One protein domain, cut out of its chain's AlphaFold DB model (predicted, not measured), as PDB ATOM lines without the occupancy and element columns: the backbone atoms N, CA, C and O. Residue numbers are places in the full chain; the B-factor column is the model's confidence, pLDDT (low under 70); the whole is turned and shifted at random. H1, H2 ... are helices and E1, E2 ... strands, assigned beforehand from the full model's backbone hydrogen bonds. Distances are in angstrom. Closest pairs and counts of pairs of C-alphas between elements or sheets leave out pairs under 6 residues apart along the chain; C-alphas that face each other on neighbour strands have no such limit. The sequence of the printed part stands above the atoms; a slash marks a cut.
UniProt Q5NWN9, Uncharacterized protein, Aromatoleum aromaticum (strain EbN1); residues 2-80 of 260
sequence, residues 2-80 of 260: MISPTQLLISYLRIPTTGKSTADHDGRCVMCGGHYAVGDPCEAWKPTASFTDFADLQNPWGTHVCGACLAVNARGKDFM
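This is residues 2 to 80 of the 260 residues of an uncharacterized protein of Aromatoleum aromaticum (strain EbN1) (UniProt Q5NWN9). There is little regular structure here: loops 13 to 40 and 45 to 63 lie round a small middle, where the antiparallel hairpin E1 E2 leads into H2, with H1 packed crosswise on H2 and H3 beyond. Residues 47 to 52 stick out. The 79 printed residues, 28 in named elements, run H1, E1, E2, H2, H3, mixed in class; the whole is compact, radius of gyration of the C-alphas 11.7 A, spans 32 by 31 by 25 A.

Look first at E1, residues 41 to 44, and E2, residues 64 to 66: N 65 and O 43 are 2.8 A apart. H1, residues 5 to 12, touches H2, residues 67 to 74, about perpendicular at 84 degrees; the C-alphas of Gln 7 and Ala 68 are closest, 5.4 A. H3, residues 76 to 80, only just touches H2, only at the corner, with 3 pairs of C-alphas within 8 A. In H1, H2 and H3 every O i to N i+4 pair is within hydrogen-bond range.

Find C-alpha 5 at (-6.972, 43.273, 46.032); H1 runs 10.8 A from there. H3 ends at C-alpha 80, (-17.301, 34.598, 42.300).

The printed part has no cut; no printed residue is under 70.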
ATOM      1  N   MET A   2      -1.386  52.139  47.664       76.81
ATOM      2  CA  MET A   2      -2.213  51.035  48.171       76.81
ATOM      3  C   MET A   2      -2.531  50.105  47.000       76.81
ATOM      4  O   MET A   2      -3.126  50.551  46.024       76.81
ATOM      5  N   ILE A   3      -2.104  48.846  47.080       88.06
ATOM      6  CA  ILE A   3      -2.433  47.832  46.075       88.06
ATOM      7  C   ILE A   3      -3.855  47.361  46.367       88.06
ATOM      8  O   ILE A   3      -4.135  46.904  47.473       88.06
ATOM      9  N   SER A   4      -4.758  47.493  45.400       94.81
ATOM     10  CA  SER A   4      -6.115  46.974  45.544       94.81
ATOM     11  C   SER A   4      -6.138  45.461  45.359       94.81
ATOM     12  O   SER A   4      -5.565  44.967  44.381       94.81
ATOM     13  N   PRO A   5      -6.864  44.713  46.204       95.25
ATOM     14  CA  PRO A   5      -6.972  43.273  46.032       95.25
ATOM     15  C   PRO A   5      -7.677  42.900  44.723       95.25
ATOM     16  O   PRO A   5      -7.251  41.987  44.021       95.25
ATOM     17  N   THR A   6      -8.700  43.647  44.307       94.94
ATOM     18  CA  THR A   6      -9.401  43.336  43.054       94.94
ATOM     19  C   THR A   6      -8.566  43.657  41.824       94.94
ATOM     20  O   THR A   6      -8.569  42.866  40.886       94.94
ATOM     21  N   GLN A   7      -7.826  44.773  41.829       95.19
ATOM     22  CA  GLN A   7      -6.895  45.085  40.736       95.19
ATOM     23  C   GLN A   7      -5.807  44.013  40.633       95.19
ATOM     24  O   GLN A   7      -5.499  43.563  39.534       95.19
ATOM     25  N   LEU A   8      -5.291  43.539  41.774       95.56
ATOM     26  CA  LEU A   8      -4.320  42.449  41.805       95.56
ATOM     27  C   LEU A   8      -4.895  41.167  41.184       95.56
ATOM     28  O   LEU A   8      -4.278  40.595  40.287       95.56
ATOM     29  N   LEU A   9      -6.106  40.768  41.587       94.81
ATOM     30  CA  LEU A   9      -6.795  39.598  41.038       94.81
ATOM     31  C   LEU A   9      -6.972  39.674  39.521       94.81
ATOM     32  O   LEU A   9      -6.573  38.748  38.817       94.81
ATOM     33  N   ILE A  10      -7.550  40.762  39.010       93.88
ATOM     34  CA  ILE A  10      -7.786  40.869  37.567       93.88
ATOM     35  C   ILE A  10      -6.477  40.979  36.782       93.88
ATOM     36  O   ILE A  10      -6.414  40.469  35.668       93.88
ATOM     37  N   SER A  11      -5.423  41.568  37.360       94.38
ATOM     38  CA  SER A  11      -4.116  41.674  36.703       94.38
ATOM     39  C   SER A  11      -3.475  40.302  36.494       94.38
ATOM     40  O   SER A  11      -3.002  40.008  35.397       94.38
ATOM     41  N   TYR A  12      -3.532  39.423  37.501       94.19
ATOM     42  CA  TYR A  12      -2.982  38.072  37.401       94.19
ATOM     43  C   TYR A  12      -3.858  37.130  36.572       94.19
ATOM     44  O   TYR A  12      -3.321  36.223  35.950       94.19
ATOM     45  N   LEU A  13      -5.167  37.384  36.485       91.88
ATOM     46  CA  LEU A  13      -6.073  36.689  35.560       91.88
ATOM     47  C   LEU A  13      -6.121  37.313  34.155       91.88
ATOM     48  O   LEU A  13      -6.859  36.838  33.296       91.88
ATOM     49  N   ARG A  14      -5.388  38.410  33.916       93.12
ATOM     50  CA  ARG A  14      -5.404  39.182  32.657       93.12
ATOM     51  C   ARG A  14      -6.817  39.573  32.204       93.12
ATOM     52  O   ARG A  14      -7.130  39.593  31.014       93.12
ATOM     53  N   ILE A  15      -7.682  39.889  33.162       92.88
ATOM     54  CA  ILE A  15      -9.043  40.346  32.903       92.88
ATOM     55  C   ILE A  15      -8.996  41.863  32.675       92.88
ATOM     56  O   ILE A  15      -8.515  42.583  33.554       92.88
ATOM     57  N   PRO A  16      -9.500  42.375  31.539       95.31
ATOM     58  CA  PRO A  16      -9.567  43.812  31.318       95.31
ATOM     59  C   PRO A  16     -10.558  44.460  32.291       95.31
ATOM     60  O   PRO A  16     -11.588  43.879  32.638       95.31
ATOM     61  N   THR A  17     -10.259  45.687  32.710       96.31
ATOM     62  CA  THR A  17     -11.209  46.530  33.442       96.31
ATOM     63  C   THR A  17     -12.417  46.853  32.569       96.31
ATOM     64  O   THR A  17     -12.276  47.052  31.364       96.31
ATOM     65  N   THR A  18     -13.598  46.967  33.172       96.62
ATOM     66  CA  THR A  18     -14.844  47.281  32.456       96.62
ATOM     67  C   THR A  18     -15.590  48.424  33.129       96.62
ATOM     68  O   THR A  18     -15.423  48.644  34.320       96.62
ATOM     69  N   GLY A  19     -16.475  49.105  32.413       93.25
ATOM     70  CA  GLY A  19     -17.375  50.102  32.989       93.25
ATOM     71  C   GLY A  19     -18.187  50.785  31.900       93.25
ATOM     72  O   GLY A  19     -17.741  50.864  30.757       93.25
ATOM     73  N   LYS A  20     -19.390  51.249  32.239       95.19
ATOM     74  CA  LYS A  20     -20.249  52.002  31.305       95.19
ATOM     75  C   LYS A  20     -19.847  53.471  31.147       95.19
ATOM     76  O   LYS A  20     -20.360  54.151  30.263       95.19
ATOM     77  N   SER A  21     -18.978  53.966  32.017       96.19
ATOM     78  CA  SER A  21     -18.517  55.351  32.044       96.19
ATOM     79  C   SER A  21     -17.029  55.395  32.376       96.19
ATOM     80  O   SER A  21     -16.429  54.380  32.739       96.19
ATOM     81  N   THR A  22     -16.439  56.576  32.237       97.25
ATOM     82  CA  THR A  22     -15.048  56.850  32.596       97.25
ATOM     83  C   THR A  22     -14.989  57.897  33.697       97.25
ATOM     84  O   THR A  22     -15.890  58.730  33.814       97.25
ATOM     85  N   ALA A  23     -13.951  57.832  34.526       96.94
ATOM     86  CA  ALA A  23     -13.772  58.774  35.620       96.94
ATOM     87  C   ALA A  23     -13.437  60.176  35.088       96.94
ATOM     88  O   ALA A  23     -12.616  60.324  34.183       96.94
ATOM     89  N   ASP A  24     -14.052  61.203  35.668       96.69
ATOM     90  CA  ASP A  24     -13.805  62.624  35.386       96.69
ATOM     91  C   ASP A  24     -12.822  63.271  36.382       96.69
ATOM     92  O   ASP A  24     -12.372  64.397  36.178       96.69
ATOM     93  N   HIS A  25     -12.455  62.546  37.439       96.19
ATOM     94  CA  HIS A  25     -11.446  62.913  38.430       96.19
ATOM     95  C   HIS A  25     -10.697  61.667  38.915       96.19
ATOM     96  O   HIS A  25     -11.209  60.548  38.849       96.19
ATOM     97  N   ASP A  26      -9.502  61.868  39.462       97.12
ATOM     98  CA  ASP A  26      -8.771  60.819  40.171       97.12
ATOM     99  C   ASP A  26      -9.463  60.490  41.497       97.12
ATOM    100  O   ASP A  26      -9.934  61.376  42.214       97.12
ATOM    101  N   GLY A  27      -9.499  59.215  41.873       96.12
ATOM    102  CA  GLY A  27     -10.177  58.809  43.095       96.12
ATOM    103  C   GLY A  27      -9.893  57.381  43.528       96.12
ATOM    104  O   GLY A  27      -8.918  56.746  43.124       96.12
ATOM    105  N   ARG A  28     -10.738  56.879  44.434       97.06
ATOM    106  CA  ARG A  28     -10.603  55.541  45.022       97.06
ATOM    107  C   ARG A  28     -11.928  54.804  45.058       97.06
ATOM    108  O   ARG A  28     -12.927  55.329  45.546       97.06
ATOM    109  N   CYS A  29     -11.897  53.556  44.605       97.31
ATOM    110  CA  CYS A  29     -13.042  52.655  44.568       97.31
ATOM    111  C   CYS A  29     -13.675  52.478  45.954       97.31
ATOM    112  O   CYS A  29     -12.963  52.121  46.894       97.31
ATOM    113  N   VAL A  30     -15.002  52.616  46.059       96.88
ATOM    114  CA  VAL A  30     -15.748  52.379  47.313       96.88
ATOM    115  C   VAL A  30     -15.502  50.970  47.858       96.88
ATOM    116  O   VAL A  30     -15.300  50.778  49.055       96.88
ATOM    117  N   MET A  31     -15.492  49.977  46.964       95.25
ATOM    118  CA  MET A  31     -15.420  48.565  47.341       95.25
ATOM    119  C   MET A  31     -14.005  48.159  47.742       95.25
ATOM    120  O   MET A  31     -13.772  47.802  48.886       95.25
ATOM    121  N   CYS A  32     -13.051  48.219  46.811       95.88
ATOM    122  CA  CYS A  32     -11.710  47.657  46.995       95.88
ATOM    123  C   CYS A  32     -10.633  48.686  47.372       95.88
ATOM    124  O   CYS A  32      -9.460  48.321  47.443       95.88
ATOM    125  N   GLY A  33     -10.983  49.973  47.494       95.94
ATOM    126  CA  GLY A  33     -10.052  51.053  47.849       95.94
ATOM    127  C   GLY A  33      -9.013  51.400  46.774       95.94
ATOM    128  O   GLY A  33      -8.173  52.279  46.990       95.94
ATOM    129  N   GLY A  34      -9.060  50.716  45.624       95.69
ATOM    130  CA  GLY A  34      -8.126  50.882  44.514       95.69
ATOM    131  C   GLY A  34      -8.232  52.239  43.849       95.69
ATOM    132  O   GLY A  34      -9.335  52.758  43.677       95.69
ATOM    133  N   HIS A  35      -7.079  52.788  43.477       96.25
ATOM    134  CA  HIS A  35      -7.007  54.042  42.742       96.25
ATOM    135  C   HIS A  35      -7.571  53.872  41.328       96.25
ATOM    136  O   HIS A  35      -7.314  52.849  40.690       96.25
ATOM    137  N   TYR A  36      -8.298  54.876  40.853       96.25
ATOM    138  CA  TYR A  36      -8.638  55.070  39.446       96.25
ATOM    139  C   TYR A  36      -8.246  56.498  39.054       96.25
ATOM    140  O   TYR A  36      -8.359  57.408  39.877       96.25
ATOM    141  N   ALA A  37      -7.754  56.677  37.836       97.06
ATOM    142  CA  ALA A  37      -7.393  57.971  37.269       97.06
ATOM    143  C   ALA A  37      -8.478  58.483  36.311       97.06
ATOM    144  O   ALA A  37      -9.327  57.711  35.858       97.06
ATOM    145  N   VAL A  38      -8.429  59.771  35.962       97.88
ATOM    146  CA  VAL A  38      -9.250  60.340  34.879       97.88
ATOM    147  C   VAL A  38      -9.145  59.478  33.615       97.88
ATOM    148  O   VAL A  38      -8.053  59.154  33.152       97.88
ATOM    149  N   GLY A  39     -10.294  59.126  33.038       97.69
ATOM    150  CA  GLY A  39     -10.390  58.280  31.850       97.69
ATOM    151  C   GLY A  39     -10.478  56.776  32.130       97.69
ATOM    152  O   GLY A  39     -10.906  56.040  31.240       97.69
ATOM    153  N   ASP A  40     -10.164  56.307  33.343       97.56
ATOM    154  CA  ASP A  40     -10.320  54.891  33.695       97.56
ATOM    155  C   ASP A  40     -11.803  54.485  33.715       97.56
ATOM    156  O   ASP A  40     -12.651  55.276  34.142       97.56
ATOM    157  N   PRO A  41     -12.150  53.238  33.337       97.94
ATOM    158  CA  PRO A  41     -13.514  52.743  33.476       97.94
ATOM    159  C   PRO A  41     -13.987  52.778  34.936       97.94
ATOM    160  O   PRO A  41     -13.334  52.230  35.830       97.94
ATOM    161  N   CYS A  42     -15.152  53.374  35.181       97.50
ATOM    162  CA  CYS A  42     -15.787  53.420  36.497       97.50
ATOM    163  C   CYS A  42     -17.307  53.589  36.392       97.50
ATOM    164  O   CYS A  42     -17.837  53.989  35.357       97.50
ATOM    165  N   GLU A  43     -18.015  53.342  37.490       97.44
ATOM    166  CA  GLU A  43     -19.445  53.641  37.611       97.44
ATOM    167  C   GLU A  43     -19.742  54.270  38.970       97.44
ATOM    168  O   GLU A  43     -19.102  53.937  39.971       97.44
ATOM    169  N   ALA A  44     -20.725  55.170  39.017       96.81
ATOM    170  CA  ALA A  44     -21.188  55.757  40.268       96.81
ATOM    171  C   ALA A  44     -21.697  54.662  41.219       96.81
ATOM    172  O   ALA A  44     -22.467  53.780  40.830       96.81
ATOM    173  N   TRP A  45     -21.293  54.733  42.484       96.06
ATOM    174  CA  TRP A  45     -21.730  53.797  43.509       96.06
ATOM    175  C   TRP A  45     -23.195  54.044  43.872       96.06
ATOM    176  O   TRP A  45     -23.547  55.059  44.472       96.06
ATOM    177  N   LYS A  46     -24.056  53.101  43.489       94.38
ATOM    178  CA  LYS A  46     -25.496  53.111  43.770       94.38
ATOM    179  C   LYS A  46     -25.912  51.722  44.269       94.38
ATOM    180  O   LYS A  46     -26.413  50.925  43.475       94.38
ATOM    181  N   PRO A  47     -25.634  51.382  45.542       91.12
ATOM    182  CA  PRO A  47     -25.967  50.069  46.075       91.12
ATOM    183  C   PRO A  47     -27.478  49.849  46.036       91.12
ATOM    184  O   PRO A  47     -28.265  50.754  46.315       91.12
ATOM    185  N   THR A  48     -27.888  48.632  45.697       89.25
ATOM    186  CA  THR A  48     -29.284  48.212  45.817       89.25
ATOM    187  C   THR A  48     -29.636  47.979  47.286       89.25
ATOM    188  O   THR A  48     -28.758  47.752  48.118       89.25
ATOM    189  N   ALA A  49     -30.933  47.938  47.604       90.06
ATOM    190  CA  ALA A  49     -31.414  47.618  48.954       90.06
ATOM    191  C   ALA A  49     -30.962  46.233  49.470       90.06
ATOM    192  O   ALA A  49     -31.019  45.968  50.663       90.06
ATOM    193  N   SER A  50     -30.517  45.348  48.574       86.75
ATOM    194  CA  SER A  50     -30.008  44.011  48.893       86.75
ATOM    195  C   SER A  50     -28.508  43.958  49.196       86.75
ATOM    196  O   SER A  50     -28.003  42.887  49.526       86.75
ATOM    197  N   PHE A  51     -27.771  45.064  49.054       88.94
ATOM    198  CA  PHE A  51     -26.356  45.098  49.412       88.94
ATOM    199  C   PHE A  51     -26.216  45.143  50.937       88.94
ATOM    200  O   PHE A  51     -26.778  46.022  51.575       88.94
ATOM    201  N   THR A  52     -25.474  44.208  51.530       89.12
ATOM    202  CA  THR A  52     -25.321  44.105  52.997       89.12
ATOM    203  C   THR A  52     -23.881  44.281  53.473       89.12
ATOM    204  O   THR A  52     -23.638  44.418  54.666       89.12
ATOM    205  N   ASP A  53     -22.917  44.328  52.555       89.88
ATOM    206  CA  ASP A  53     -21.479  44.345  52.856       89.88
ATOM    207  C   ASP A  53     -20.937  45.763  53.139       89.88
ATOM    208  O   ASP A  53     -19.770  46.056  52.879       89.88
ATOM    209  N   PHE A  54     -21.774  46.672  53.649       91.94
ATOM    210  CA  PHE A  54     -21.399  48.076  53.875       91.94
ATOM    211  C   PHE A  54     -20.212  48.232  54.829       91.94
ATOM    212  O   PHE A  54     -19.349  49.074  54.598       91.94
ATOM    213  N   ALA A  55     -20.147  47.399  55.871       91.44
ATOM    214  CA  ALA A  55     -19.074  47.436  56.864       91.44
ATOM    215  C   ALA A  55     -17.707  47.003  56.306       91.44
ATOM    216  O   ALA A  55     -16.680  47.315  56.898       91.44
ATOM    217  N   ASP A  56     -17.686  46.292  55.175       91.25
ATOM    218  CA  ASP A  56     -16.446  45.810  54.569       91.25
ATOM    219  C   ASP A  56     -15.864  46.790  53.534       91.25
ATOM    220  O   ASP A  56     -14.716  46.603  53.111       91.25
ATOM    221  N   LEU A  57     -16.628  47.810  53.103       93.94
ATOM    222  CA  LEU A  57     -16.213  48.785  52.083       93.94
ATOM    223  C   LEU A  57     -14.868  49.424  52.454       93.94
ATOM    224  O   LEU A  57     -14.724  50.029  53.512       93.94
ATOM    225  N   GLN A  58     -13.882  49.325  51.560       94.44
ATOM    226  CA  GLN A  58     -12.530  49.837  51.817       94.44
ATOM    227  C   GLN A  58     -12.439  51.369  51.729       94.44
ATOM    228  O   GLN A  58     -11.501  51.962  52.257       94.44
ATOM    229  N   ASN A  59     -13.392  52.019  51.055       95.56
ATOM    230  CA  ASN A  59     -13.528  53.474  51.030       95.56
ATOM    231  C   ASN A  59     -15.012  53.862  51.165       95.56
ATOM    232  O   ASN A  59     -15.651  54.173  50.160       95.56
ATOM    233  N   PRO A  60     -15.585  53.842  52.381       95.06
ATOM    234  CA  PRO A  60     -17.028  54.013  52.579       95.06
ATOM    235  C   PRO A  60     -17.552  55.401  52.171       95.06
ATOM    236  O   PRO A  60     -18.743  55.543  51.914       95.06
ATOM    237  N   TRP A  61     -16.679  56.409  52.067       94.50
ATOM    238  CA  TRP A  61     -17.024  57.757  51.591       94.50
ATOM    239  C   TRP A  61     -16.814  57.952  50.086       94.50
ATOM    240  O   TRP A  61     -17.041  59.042  49.565       94.50
ATOM    241  N   GLY A  62     -16.335  56.925  49.383       95.06
ATOM    242  CA  GLY A  62     -16.133  56.995  47.946       95.06
ATOM    243  C   GLY A  62     -17.456  57.100  47.185       95.06
ATOM    244  O   GLY A  62     -18.511  56.674  47.649       95.06
ATOM    245  N   THR A  63     -17.377  57.630  45.971       96.25
ATOM    246  CA  THR A  63     -18.542  57.870  45.109       96.25
ATOM    247  C   THR A  63     -18.604  56.934  43.902       96.25
ATOM    248  O   THR A  63     -19.631  56.885  43.230       96.25
ATOM    249  N   HIS A  64     -17.541  56.165  43.630       97.69
ATOM    250  CA  HIS A  64     -17.407  55.349  42.420       97.69
ATOM    251  C   HIS A  64     -16.853  53.949  42.690       97.69
ATOM    252  O   HIS A  64     -16.030  53.729  43.581       97.69
ATOM    253  N   VAL A  65     -17.260  52.995  41.857       97.19
ATOM    254  CA  VAL A  65     -16.682  51.654  41.761       97.19
ATOM    255  C   VAL A  65     -15.724  51.624  40.573       97.19
ATOM    256  O   VAL A  65     -16.110  51.956  39.455       97.19
ATOM    257  N   CYS A  66     -14.474  51.219  40.806       97.44
ATOM    258  CA  CYS A  66     -13.474  51.115  39.740       97.44
ATOM    259  C   CYS A  66     -13.766  49.956  38.778       97.44
ATOM    260  O   CYS A  66     -14.391  48.954  39.147       97.44
ATOM    261  N   GLY A  67     -13.194  50.040  37.578       97.25
ATOM    262  CA  GLY A  67     -13.412  49.054  36.530       97.25
ATOM    263  C   GLY A  67     -12.930  47.639  36.840       97.25
ATOM    264  O   GLY A  67     -13.421  46.685  36.241       97.25
ATOM    265  N   ALA A  68     -12.027  47.465  37.810       95.94
ATOM    266  CA  ALA A  68     -11.619  46.142  38.280       95.94
ATOM    267  C   ALA A  68     -12.736  45.432  39.061       95.94
ATOM    268  O   ALA A  68     -13.033  44.265  38.809       95.94
ATOM    269  N   CYS A  69     -13.387  46.141  39.989       95.25
ATOM    270  CA  CYS A  69     -14.542  45.613  40.721       95.25
ATOM    271  C   CYS A  69     -15.729  45.370  39.795       95.25
ATOM    272  O   CYS A  69     -16.389  44.339  39.914       95.25
ATOM    273  N   LEU A  70     -15.957  46.273  38.839       95.12
ATOM    274  CA  LEU A  70     -16.990  46.085  37.825       95.12
ATOM    275  C   LEU A  70     -16.718  44.842  36.971       95.12
ATOM    276  O   LEU A  70     -17.637  44.056  36.772       95.12
ATOM    277  N   ALA A  71     -15.472  44.604  36.550       94.38
ATOM    278  CA  ALA A  71     -15.120  43.433  35.746       94.38
ATOM    279  C   ALA A  71     -15.362  42.111  36.486       94.38
ATOM    280  O   ALA A  71     -15.875  41.157  35.901       94.38
ATOM    281  N   VAL A  72     -15.036  42.052  37.782       91.81
ATOM    282  CA  VAL A  72     -15.335  40.878  38.618       91.81
ATOM    283  C   VAL A  72     -16.844  40.676  38.760       91.81
ATOM    284  O   VAL A  72     -17.329  39.565  38.557       91.81
ATOM    285  N   ASN A  73     -17.598  41.740  39.045       89.12
ATOM    286  CA  ASN A  73     -19.051  41.661  39.217       89.12
ATOM    287  C   ASN A  73     -19.778  41.297  37.911       89.12
ATOM    288  O   ASN A  73     -20.735  40.524  37.936       89.12
ATOM    289  N   ALA A  74     -19.314  41.806  36.766       89.75
ATOM    290  CA  ALA A  74     -19.903  41.552  35.451       89.75
ATOM    291  C   ALA A  74     -19.811  40.079  35.025       89.75
ATOM    292  O   ALA A  74     -20.658  39.602  34.273       89.75
ATOM    293  N   ARG A  75     -18.817  39.337  35.531       88.31
ATOM    294  CA  ARG A  75     -18.681  37.888  35.297       88.31
ATOM    295  C   ARG A  75     -19.654  37.045  36.123       88.31
ATOM    296  O   ARG A  75     -19.768  35.843  35.901       88.31
ATOM    297  N   GLY A  76     -20.378  37.674  37.045       84.06
ATOM    298  CA  GLY A  76     -21.496  37.067  37.740       84.06
ATOM    299  C   GLY A  76     -21.103  36.022  38.781       84.06
ATOM    300  O   GLY A  76     -19.996  35.983  39.321       84.06
ATOM    301  N   LYS A  77     -22.096  35.199  39.115       82.38
ATOM    302  CA  LYS A  77     -22.081  34.295  40.267       82.38
ATOM    303  C   LYS A  77     -21.038  33.189  40.149       82.38
ATOM    304  O   LYS A  77     -20.375  32.905  41.142       82.38
ATOM    305  N   ASP A  78     -20.883  32.619  38.961       83.44
ATOM    306  CA  ASP A  78     -20.007  31.467  38.729       83.44
ATOM    307  C   ASP A  78     -18.545  31.857  38.941       83.44
ATOM    308  O   ASP A  78     -17.840  31.219  39.718       83.44
ATOM    309  N   PHE A  79     -18.137  33.011  38.402       85.31
ATOM    310  CA  PHE A  79     -16.808  33.560  38.649       85.31
ATOM    311  C   PHE A  79     -16.548  33.760  40.146       85.31
ATOM    312  O   PHE A  79     -15.536  33.314  40.683       85.31
ATOM    313  N   MET A  80     -17.478  34.395  40.862       82.25
ATOM    314  CA  MET A  80     -17.301  34.598  42.300       82.25
ATOM    315  C   MET A  80     -17.177  33.268  43.052       82.25
ATOM    316  O   MET A  80     -16.336  33.168  43.943       82.25
TER     317      MET A  80